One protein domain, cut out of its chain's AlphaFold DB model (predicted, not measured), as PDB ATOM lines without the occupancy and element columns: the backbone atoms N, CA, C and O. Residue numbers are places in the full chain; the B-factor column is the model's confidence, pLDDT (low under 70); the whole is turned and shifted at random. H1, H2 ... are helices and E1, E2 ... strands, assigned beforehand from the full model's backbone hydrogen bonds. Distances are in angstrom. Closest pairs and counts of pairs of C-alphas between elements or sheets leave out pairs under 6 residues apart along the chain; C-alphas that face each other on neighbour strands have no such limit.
ATOM      1  N   ILE A 165     105.140 182.716  73.454       96.38
ATOM      2  CA  ILE A 165     105.065 182.998  74.890       96.38
ATOM      3  C   ILE A 165     103.617 183.290  75.288       96.38
ATOM      4  O   ILE A 165     103.184 182.879  76.361       96.38
ATOM      5  N   ALA A 166     102.874 184.014  74.447       96.25
ATOM      6  CA  ALA A 166     101.524 184.487  74.761       96.25
ATOM      7  C   ALA A 166     100.568 184.457  73.552       96.25
ATOM      8  O   ALA A 166      99.639 185.264  73.475       96.25
ATOM      9  N   GLU A 167     100.802 183.555  72.599       94.19
ATOM     10  CA  GLU A 167     100.046 183.420  71.345       94.19
ATOM     11  C   GLU A 167      98.532 183.254  71.579       94.19
ATOM     12  O   GLU A 167      97.698 183.804  70.861       94.19
ATOM     13  N   GLY A 168      98.139 182.589  72.666       95.00
ATOM     14  CA  GLY A 168      96.753 182.419  73.082       95.00
ATOM     15  C   GLY A 168      95.976 183.732  73.217       95.00
ATOM     16  O   GLY A 168      94.757 183.741  73.015       95.00
ATOM     17  N   LEU A 169      96.646 184.856  73.493       95.69
ATOM     18  CA  LEU A 169      96.013 186.176  73.592       95.69
ATOM     19  C   LEU A 169      95.416 186.677  72.273       95.69
ATOM     20  O   LEU A 169      94.530 187.540  72.301       95.69
ATOM     21  N   GLU A 170      95.822 186.108  71.138       93.31
ATOM     22  CA  GLU A 170      95.201 186.379  69.841       93.31
ATOM     23  C   GLU A 170      93.726 185.989  69.815       93.31
ATOM     24  O   GLU A 170      92.896 186.664  69.204       93.31
ATOM     25  N   ARG A 171      93.386 184.901  70.509       93.00
ATOM     26  CA  ARG A 171      92.049 184.297  70.479       93.00
ATOM     27  C   ARG A 171      91.306 184.436  71.800       93.00
ATOM     28  O   ARG A 171      90.076 184.412  71.815       93.00
ATOM     29  N   PHE A 172      92.029 184.575  72.906       94.81
ATOM     30  CA  PHE A 172      91.477 184.535  74.255       94.81
ATOM     31  C   PHE A 172      91.777 185.811  75.034       94.81
ATOM     32  O   PHE A 172      92.700 186.560  74.733       94.81
ATOM     33  N   VAL A 173      90.964 186.087  76.056       90.94
ATOM     34  CA  VAL A 173      91.155 187.242  76.955       90.94
ATOM     35  C   VAL A 173      92.367 187.054  77.871       90.94
ATOM     36  O   VAL A 173      93.001 188.033  78.241       90.94
ATOM     37  N   PHE A 174      92.697 185.806  78.194       90.75
ATOM     38  CA  PHE A 174      93.840 185.428  79.019       90.75
ATOM     39  C   PHE A 174      94.757 184.485  78.238       90.75
ATOM     40  O   PHE A 174      94.246 183.761  77.377       90.75
ATOM     41  N   PRO A 175      96.062 184.434  78.564       95.69
ATOM     42  CA  PRO A 175      96.935 183.384  78.061       95.69
ATOM     43  C   PRO A 175      96.375 182.015  78.445       95.69
ATOM     44  O   PRO A 175      95.667 181.855  79.451       95.69
ATOM     45  N   THR A 176      96.673 181.009  77.639       97.56
ATOM     46  CA  THR A 176      96.257 179.641  77.921       97.56
ATOM     47  C   THR A 176      96.922 179.129  79.197       97.56
ATOM     48  O   THR A 176      97.989 179.573  79.619       97.56
ATOM     49  N   ARG A 177      96.298 178.128  79.827       97.38
ATOM     50  CA  ARG A 177      96.884 177.460  81.000       97.38
ATOM     51  C   ARG A 177      98.246 176.839  80.674       97.38
ATOM     52  O   ARG A 177      99.103 176.809  81.545       97.38
ATOM     53  N   ALA A 178      98.421 176.362  79.439       96.81
ATOM     54  CA  ALA A 178      99.683 175.811  78.966       96.81
ATOM     55  C   ALA A 178     100.775 176.888  78.937       96.81
ATOM     56  O   ALA A 178     101.802 176.689  79.566       96.81
ATOM     57  N   GLU A 179     100.516 178.049  78.330       97.44
ATOM     58  CA  GLU A 179     101.472 179.170  78.264       97.44
ATOM     59  C   GLU A 179     101.846 179.714  79.646       97.44
ATOM     60  O   GLU A 179     103.007 180.007  79.916       97.44
ATOM     61  N   ILE A 180     100.869 179.808  80.557       97.75
ATOM     62  CA  ILE A 180     101.121 180.223  81.944       97.75
ATOM     63  C   ILE A 180     102.086 179.249  82.626       97.75
ATOM     64  O   ILE A 180     103.052 179.684  83.253       97.75
ATOM     65  N   CYS A 181     101.819 177.944  82.529       97.75
ATOM     66  CA  CYS A 181     102.660 176.917  83.138       97.75
ATOM     67  C   CYS A 181     104.039 176.830  82.477       97.75
ATOM     68  O   CYS A 181     105.028 176.673  83.184       97.75
ATOM     69  N   ASP A 182     104.101 176.947  81.153       97.31
ATOM     70  CA  ASP A 182     105.326 176.872  80.358       97.31
ATOM     71  C   ASP A 182     106.285 178.024  80.684       97.31
ATOM     72  O   ASP A 182     107.413 177.781  81.114       97.31
ATOM     73  N   LEU A 183     105.829 179.280  80.598       97.56
ATOM     74  CA  LEU A 183     106.690 180.414  80.932       97.56
ATOM     75  C   LEU A 183     107.107 180.382  82.410       97.56
ATOM     76  O   LEU A 183     108.267 180.643  82.726       97.56
ATOM     77  N   ALA A 184     106.188 180.044  83.323       98.00
ATOM     78  CA  ALA A 184     106.525 179.922  84.739       98.00
ATOM     79  C   ALA A 184     107.598 178.850  84.968       98.00
ATOM     80  O   ALA A 184     108.559 179.109  85.689       98.00
ATOM     81  N   HIS A 185     107.471 177.688  84.322       97.81
ATOM     82  CA  HIS A 185     108.444 176.610  84.419       97.81
ATOM     83  C   HIS A 185     109.840 177.079  84.003       97.81
ATOM     84  O   HIS A 185     110.772 176.984  84.801       97.81
ATOM     85  N   TRP A 186     109.989 177.661  82.811       97.69
ATOM     86  CA  TRP A 186     111.318 178.027  82.322       97.69
ATOM     87  C   TRP A 186     111.985 179.125  83.150       97.69
ATOM     88  O   TRP A 186     113.176 179.020  83.449       97.69
ATOM     89  N   ILE A 187     111.216 180.116  83.610       97.88
ATOM     90  CA  ILE A 187     111.711 181.127  84.553       97.88
ATOM     91  C   ILE A 187     112.200 180.460  85.849       97.88
ATOM     92  O   ILE A 187     113.320 180.717  86.282       97.88
ATOM     93  N   GLN A 188     111.433 179.527  86.426       96.38
ATOM     94  CA  GLN A 188     111.847 178.796  87.635       96.38
ATOM     95  C   GLN A 188     113.077 177.903  87.418       96.38
ATOM     96  O   GLN A 188     113.831 177.659  88.360       96.38
ATOM     97  N   THR A 189     113.290 177.412  86.197       93.31
ATOM     98  CA  THR A 189     114.481 176.623  85.836       93.31
ATOM     99  C   THR A 189     115.703 177.474  85.479       93.31
ATOM    100  O   THR A 189     116.746 176.923  85.131       93.31
ATOM    101  N   GLY A 190     115.611 178.802  85.610       95.12
ATOM    102  CA  GLY A 190     116.747 179.711  85.480       95.12
ATOM    103  C   GLY A 190     116.860 180.429  84.138       95.12
ATOM    104  O   GLY A 190     117.941 180.922  83.824       95.12
ATOM    105  N   ALA A 191     115.788 180.502  83.339       97.94
ATOM    106  CA  ALA A 191     115.750 181.426  82.204       97.94
ATOM    107  C   ALA A 191     115.935 182.869  82.693       97.94
ATOM    108  O   ALA A 191     115.227 183.331  83.588       97.94
ATOM    109  N   ALA A 192     116.876 183.593  82.087       97.19
ATOM    110  CA  ALA A 192     117.177 184.981  82.438       97.19
ATOM    111  C   ALA A 192     116.088 185.952  81.952       97.19
ATOM    112  O   ALA A 192     115.945 187.060  82.468       97.19
ATOM    113  N   GLY A 193     115.308 185.536  80.957       95.94
ATOM    114  CA  GLY A 193     114.185 186.295  80.438       95.94
ATOM    115  C   GLY A 193     113.405 185.529  79.383       95.94
ATOM    116  O   GLY A 193     113.712 184.381  79.053       95.94
ATOM    117  N   ALA A 194     112.394 186.199  78.841       97.00
ATOM    118  CA  ALA A 194     111.604 185.704  77.729       97.00
ATOM    119  C   ALA A 194     111.460 186.770  76.637       97.00
ATOM    120  O   ALA A 194     111.580 187.966  76.906       97.00
ATOM    121  N   MET A 195     111.202 186.327  75.408       96.75
ATOM    122  CA  MET A 195     110.992 187.185  74.245       96.75
ATOM    123  C   MET A 195     109.620 186.925  73.619       96.75
ATOM    124  O   MET A 195     109.392 185.885  72.998       96.75
ATOM    125  N   VAL A 196     108.730 187.911  73.730       95.31
ATOM    126  CA  VAL A 196     107.500 188.001  72.926       95.31
ATOM    127  C   VAL A 196     107.848 188.474  71.512       95.31
ATOM    128  O   VAL A 196     108.670 189.375  71.349       95.31
ATOM    129  N   SER A 197     107.275 187.825  70.498       93.38
ATOM    130  CA  SER A 197     107.653 187.974  69.087       93.38
ATOM    131  C   SER A 197     106.466 188.485  68.266       93.38
ATOM    132  O   SER A 197     106.196 189.687  68.236       93.38
ATOM    133  N   TYR A 198     105.717 187.582  67.628       91.69
ATOM    134  CA  TYR A 198     104.518 187.939  66.876       91.69
ATOM    135  C   TYR A 198     103.488 188.636  67.774       91.69
ATOM    136  O   TYR A 198     102.868 189.612  67.357       91.69
ATOM    137  N   GLU A 199     103.380 188.206  69.033       95.31
ATOM    138  CA  GLU A 199     102.384 188.660  70.004       95.31
ATOM    139  C   GLU A 199     102.421 190.173  70.266       95.31
ATOM    140  O   GLU A 199     101.409 190.753  70.665       95.31
ATOM    141  N   THR A 200     103.575 190.812  70.052       96.06
ATOM    142  CA  THR A 200     103.753 192.265  70.180       96.06
ATOM    143  C   THR A 200     103.972 192.970  68.849       96.06
ATOM    144  O   THR A 200     103.569 194.124  68.716       96.06
ATOM    145  N   ALA A 201     104.596 192.308  67.869       94.38
ATOM    146  CA  ALA A 201     104.862 192.901  66.560       94.38
ATOM    147  C   ALA A 201     103.588 193.051  65.713       94.38
ATOM    148  O   ALA A 201     103.396 194.070  65.051       94.38
ATOM    149  N   PHE A 202     102.722 192.038  65.745       92.69
ATOM    150  CA  PHE A 202     101.527 191.948  64.900       92.69
ATOM    151  C   PHE A 202     100.273 191.511  65.667       92.69
ATOM    152  O   PHE A 202      99.160 191.673  65.167       92.69
ATOM    153  N   GLY A 203     100.443 190.969  66.874       92.25
ATOM    154  CA  GLY A 203      99.359 190.483  67.713       92.25
ATOM    155  C   GLY A 203      98.379 191.589  68.133       92.25
ATOM    156  O   GLY A 203      98.749 192.758  68.258       92.25
ATOM    157  N   PRO A 204      97.110 191.237  68.408       94.75
ATOM    158  CA  PRO A 204      96.066 192.211  68.717       94.75
ATOM    159  C   PRO A 204      96.164 192.795  70.135       94.75
ATOM    160  O   PRO A 204      95.443 193.742  70.445       94.75
ATOM    161  N   LYS A 205      97.003 192.218  71.007       96.12
ATOM    162  CA  LYS A 205      97.097 192.548  72.441       96.12
ATOM    163  C   LYS A 205      98.547 192.711  72.918       96.12
ATOM    164  O   LYS A 205      98.996 191.982  73.805       96.12
ATOM    165  N   PRO A 206      99.319 193.636  72.320       96.69
ATOM    166  CA  PRO A 206     100.749 193.763  72.595       96.69
ATOM    167  C   PRO A 206     101.043 194.164  74.049       96.69
ATOM    168  O   PRO A 206     102.026 193.703  74.630       96.69
ATOM    169  N   VAL A 207     100.196 195.000  74.658       97.19
ATOM    170  CA  VAL A 207     100.376 195.449  76.049       97.19
ATOM    171  C   VAL A 207     100.152 194.284  77.008       97.19
ATOM    172  O   VAL A 207     100.977 194.039  77.884       97.19
ATOM    173  N   GLU A 208      99.083 193.521  76.802       97.56
ATOM    174  CA  GLU A 208      98.726 192.373  77.626       97.56
ATOM    175  C   GLU A 208      99.770 191.255  77.528       97.56
ATOM    176  O   GLU A 208     100.088 190.638  78.544       97.56
ATOM    177  N   SER A 209     100.364 191.038  76.349       97.12
ATOM    178  CA  SER A 209     101.477 190.093  76.162       97.12
ATOM    179  C   SER A 209     102.672 190.444  77.054       97.12
ATOM    180  O   SER A 209     103.215 189.587  77.755       97.12
ATOM    181  N   VAL A 210     103.053 191.726  77.093       97.12
ATOM    182  CA  VAL A 210     104.149 192.209  77.950       97.12
ATOM    183  C   VAL A 210     103.762 192.163  79.431       97.12
ATOM    184  O   VAL A 210     104.577 191.778  80.270       97.12
ATOM    185  N   GLU A 211     102.527 192.523  79.784       97.31
ATOM    186  CA  GLU A 211     102.044 192.468  81.167       97.31
ATOM    187  C   GLU A 211     101.986 191.044  81.717       97.31
ATOM    188  O   GLU A 211     102.348 190.828  82.880       97.31
ATOM    189  N   PHE A 212     101.579 190.077  80.893       96.88
ATOM    190  CA  PHE A 212     101.618 188.660  81.225       96.88
ATOM    191  C   PHE A 212     103.051 188.215  81.521       96.88
ATOM    192  O   PHE A 212     103.323 187.748  82.631       96.88
ATOM    193  N   MET A 213     103.973 188.447  80.580       96.50
ATOM    194  CA  MET A 213     105.384 188.086  80.737       96.50
ATOM    195  C   MET A 213     105.978 188.712  82.005       96.50
ATOM    196  O   MET A 213     106.543 188.014  82.848       96.50
ATOM    197  N   ARG A 214     105.756 190.017  82.214       97.06
ATOM    198  CA  ARG A 214     106.200 190.744  83.411       97.06
ATOM    199  C   ARG A 214     105.633 190.149  84.699       97.06
ATOM    200  O   ARG A 214     106.335 190.098  85.708       97.06
ATOM    201  N   SER A 215     104.367 189.734  84.698       97.12
ATOM    202  CA  SER A 215     103.713 189.175  85.885       97.12
ATOM    203  C   SER A 215     104.300 187.822  86.274       97.12
ATOM    204  O   SER A 215     104.525 187.584  87.460       97.12
ATOM    205  N   ILE A 216     104.596 186.968  85.289       97.69
ATOM    206  CA  ILE A 216     105.254 185.680  85.522       97.69
ATOM    207  C   ILE A 216     106.682 185.893  86.020       97.69
ATOM    208  O   ILE A 216     107.025 185.377  87.083       97.69
ATOM    209  N   MET A 217     107.467 186.732  85.340       95.88
ATOM    210  CA  MET A 217     108.838 187.045  85.759       95.88
ATOM    211  C   MET A 217     108.888 187.599  87.186       95.88
ATOM    212  O   MET A 217     109.664 187.120  87.997       95.88
ATOM    213  N   LYS A 218     108.004 188.539  87.549       97.00
ATOM    214  CA  LYS A 218     107.946 189.096  88.913       97.00
ATOM    215  C   LYS A 218     107.570 188.060  89.981       97.00
ATOM    216  O   LYS A 218     107.883 188.246  91.156       97.00
ATOM    217  N   ARG A 219     106.795 187.036  89.618       97.31
ATOM    218  CA  ARG A 219     106.287 186.040  90.569       97.31
ATOM    219  C   ARG A 219     107.262 184.884  90.780       97.31
ATOM    220  O   ARG A 219     107.273 184.339  91.886       97.31
ATOM    221  N   TYR A 220     107.989 184.499  89.735       95.62
ATOM    222  CA  TYR A 220     108.732 183.242  89.672       95.62
ATOM    223  C   TYR A 220     110.232 183.386  89.392       95.62
ATOM    224  O   TYR A 220     110.939 182.399  89.586       95.62
ATOM    225  N   GLY A 221     110.697 184.556  88.939       86.00
ATOM    226  CA  GLY A 221     112.119 184.891  88.787       86.00
ATOM    227  C   GLY A 221     112.666 185.586  90.024       86.00
ATOM    228  O   GLY A 221     113.867 185.395  90.301       86.00
TER     229      GLY A 221
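AT A GLANCE: This is residues 165 to 221 of the 221 residues of the protein "Pyruvate kinase" of Candidatus Uhrbacteria bacterium GW2011_GWA2_52_8d (UniProt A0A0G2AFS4). Two helices, the long H4 and the shorter H2, make a V: they come together near their last residues, Gln 188 of H2 and Tyr 220 of H4, and spread toward their first ones. The short helices H1 and H3 touch each other at the open end of the V, and the short strand E1 runs past one side, near both H2 and H4. The printed part has 57 residues with four named helices and one named strand, in the order H1, H2, E1, H3, H4, and its class is mostly helix. It is compact, with a radius of gyration of the C-alphas of 10.5 A, and it spans 29 by 20 by 14 A.

IN THESE COORDINATES: The longest helix, H4, is residues 206 to 220, 21.6 A from C-alpha 206 at (100.749, 193.763, 72.595) to C-alpha 220 at (108.732, 183.242, 89.672). H2 is residues 177 to 188 and measures 16.4 A. H1 is residues 167 to 170, 5.9 A long, and begins with C-alpha 167 at (100.046, 183.420, 71.345). H3 is residues 198 to 201, 5.0 A long. E1 is residues 193 to 195, 7.0 A long, and pairs with no named strand.

HOW THE PARTS SIT: H4 touches H2, and their closest C-alphas, those of Tyr 220 and Gln 188, are 5.8 A apart. The two run the same way at a steep tilt of 50 degrees. H4 touches H3 only at the corner by their link, with residues 206 to 210 alone; the closest C-alphas, those of Pro 206 and Thr 200, are 4.1 A apart. H3 also touches H1, with the C-alphas of Glu 199 and Glu 167 closest at 5.9 A. H1 is close to H4 but not clearly touching, with the C-alphas of Leu 169 and Ser 209 closest at 7.2 A. H1 is likewise close to H2 but not clearly touching, with the C-alphas of Gly 168 and Glu 179 closest at 7.7 A. The closest C-alphas of E1 and H4 are those of Ala 194 and Met 213, at 7.3 A, and those of E1 and H2 are Gly 193 and Ile 187, at 7.1 A. H1 and E1 are apart, as are H2 and H3, and E1 and H3. In H2 and H4 every pair of O i and N i+4 is within hydrogen-bond range; H1 and H3 are too short for such a pair.

THE WHOLE: The two C-alphas farthest apart, those of Thr 189 and Pro 204, are 29.6 A from each other. The printed part runs from residue 165 to 221, the chain's last residue, and has no cut. The links from H2 to E1, E1 to H3 and H3 to H4 are tight, and that from H1 to H2 is short; no link is long. The mean pLDDT of the printed part is 95.8, and no printed residue is under 70.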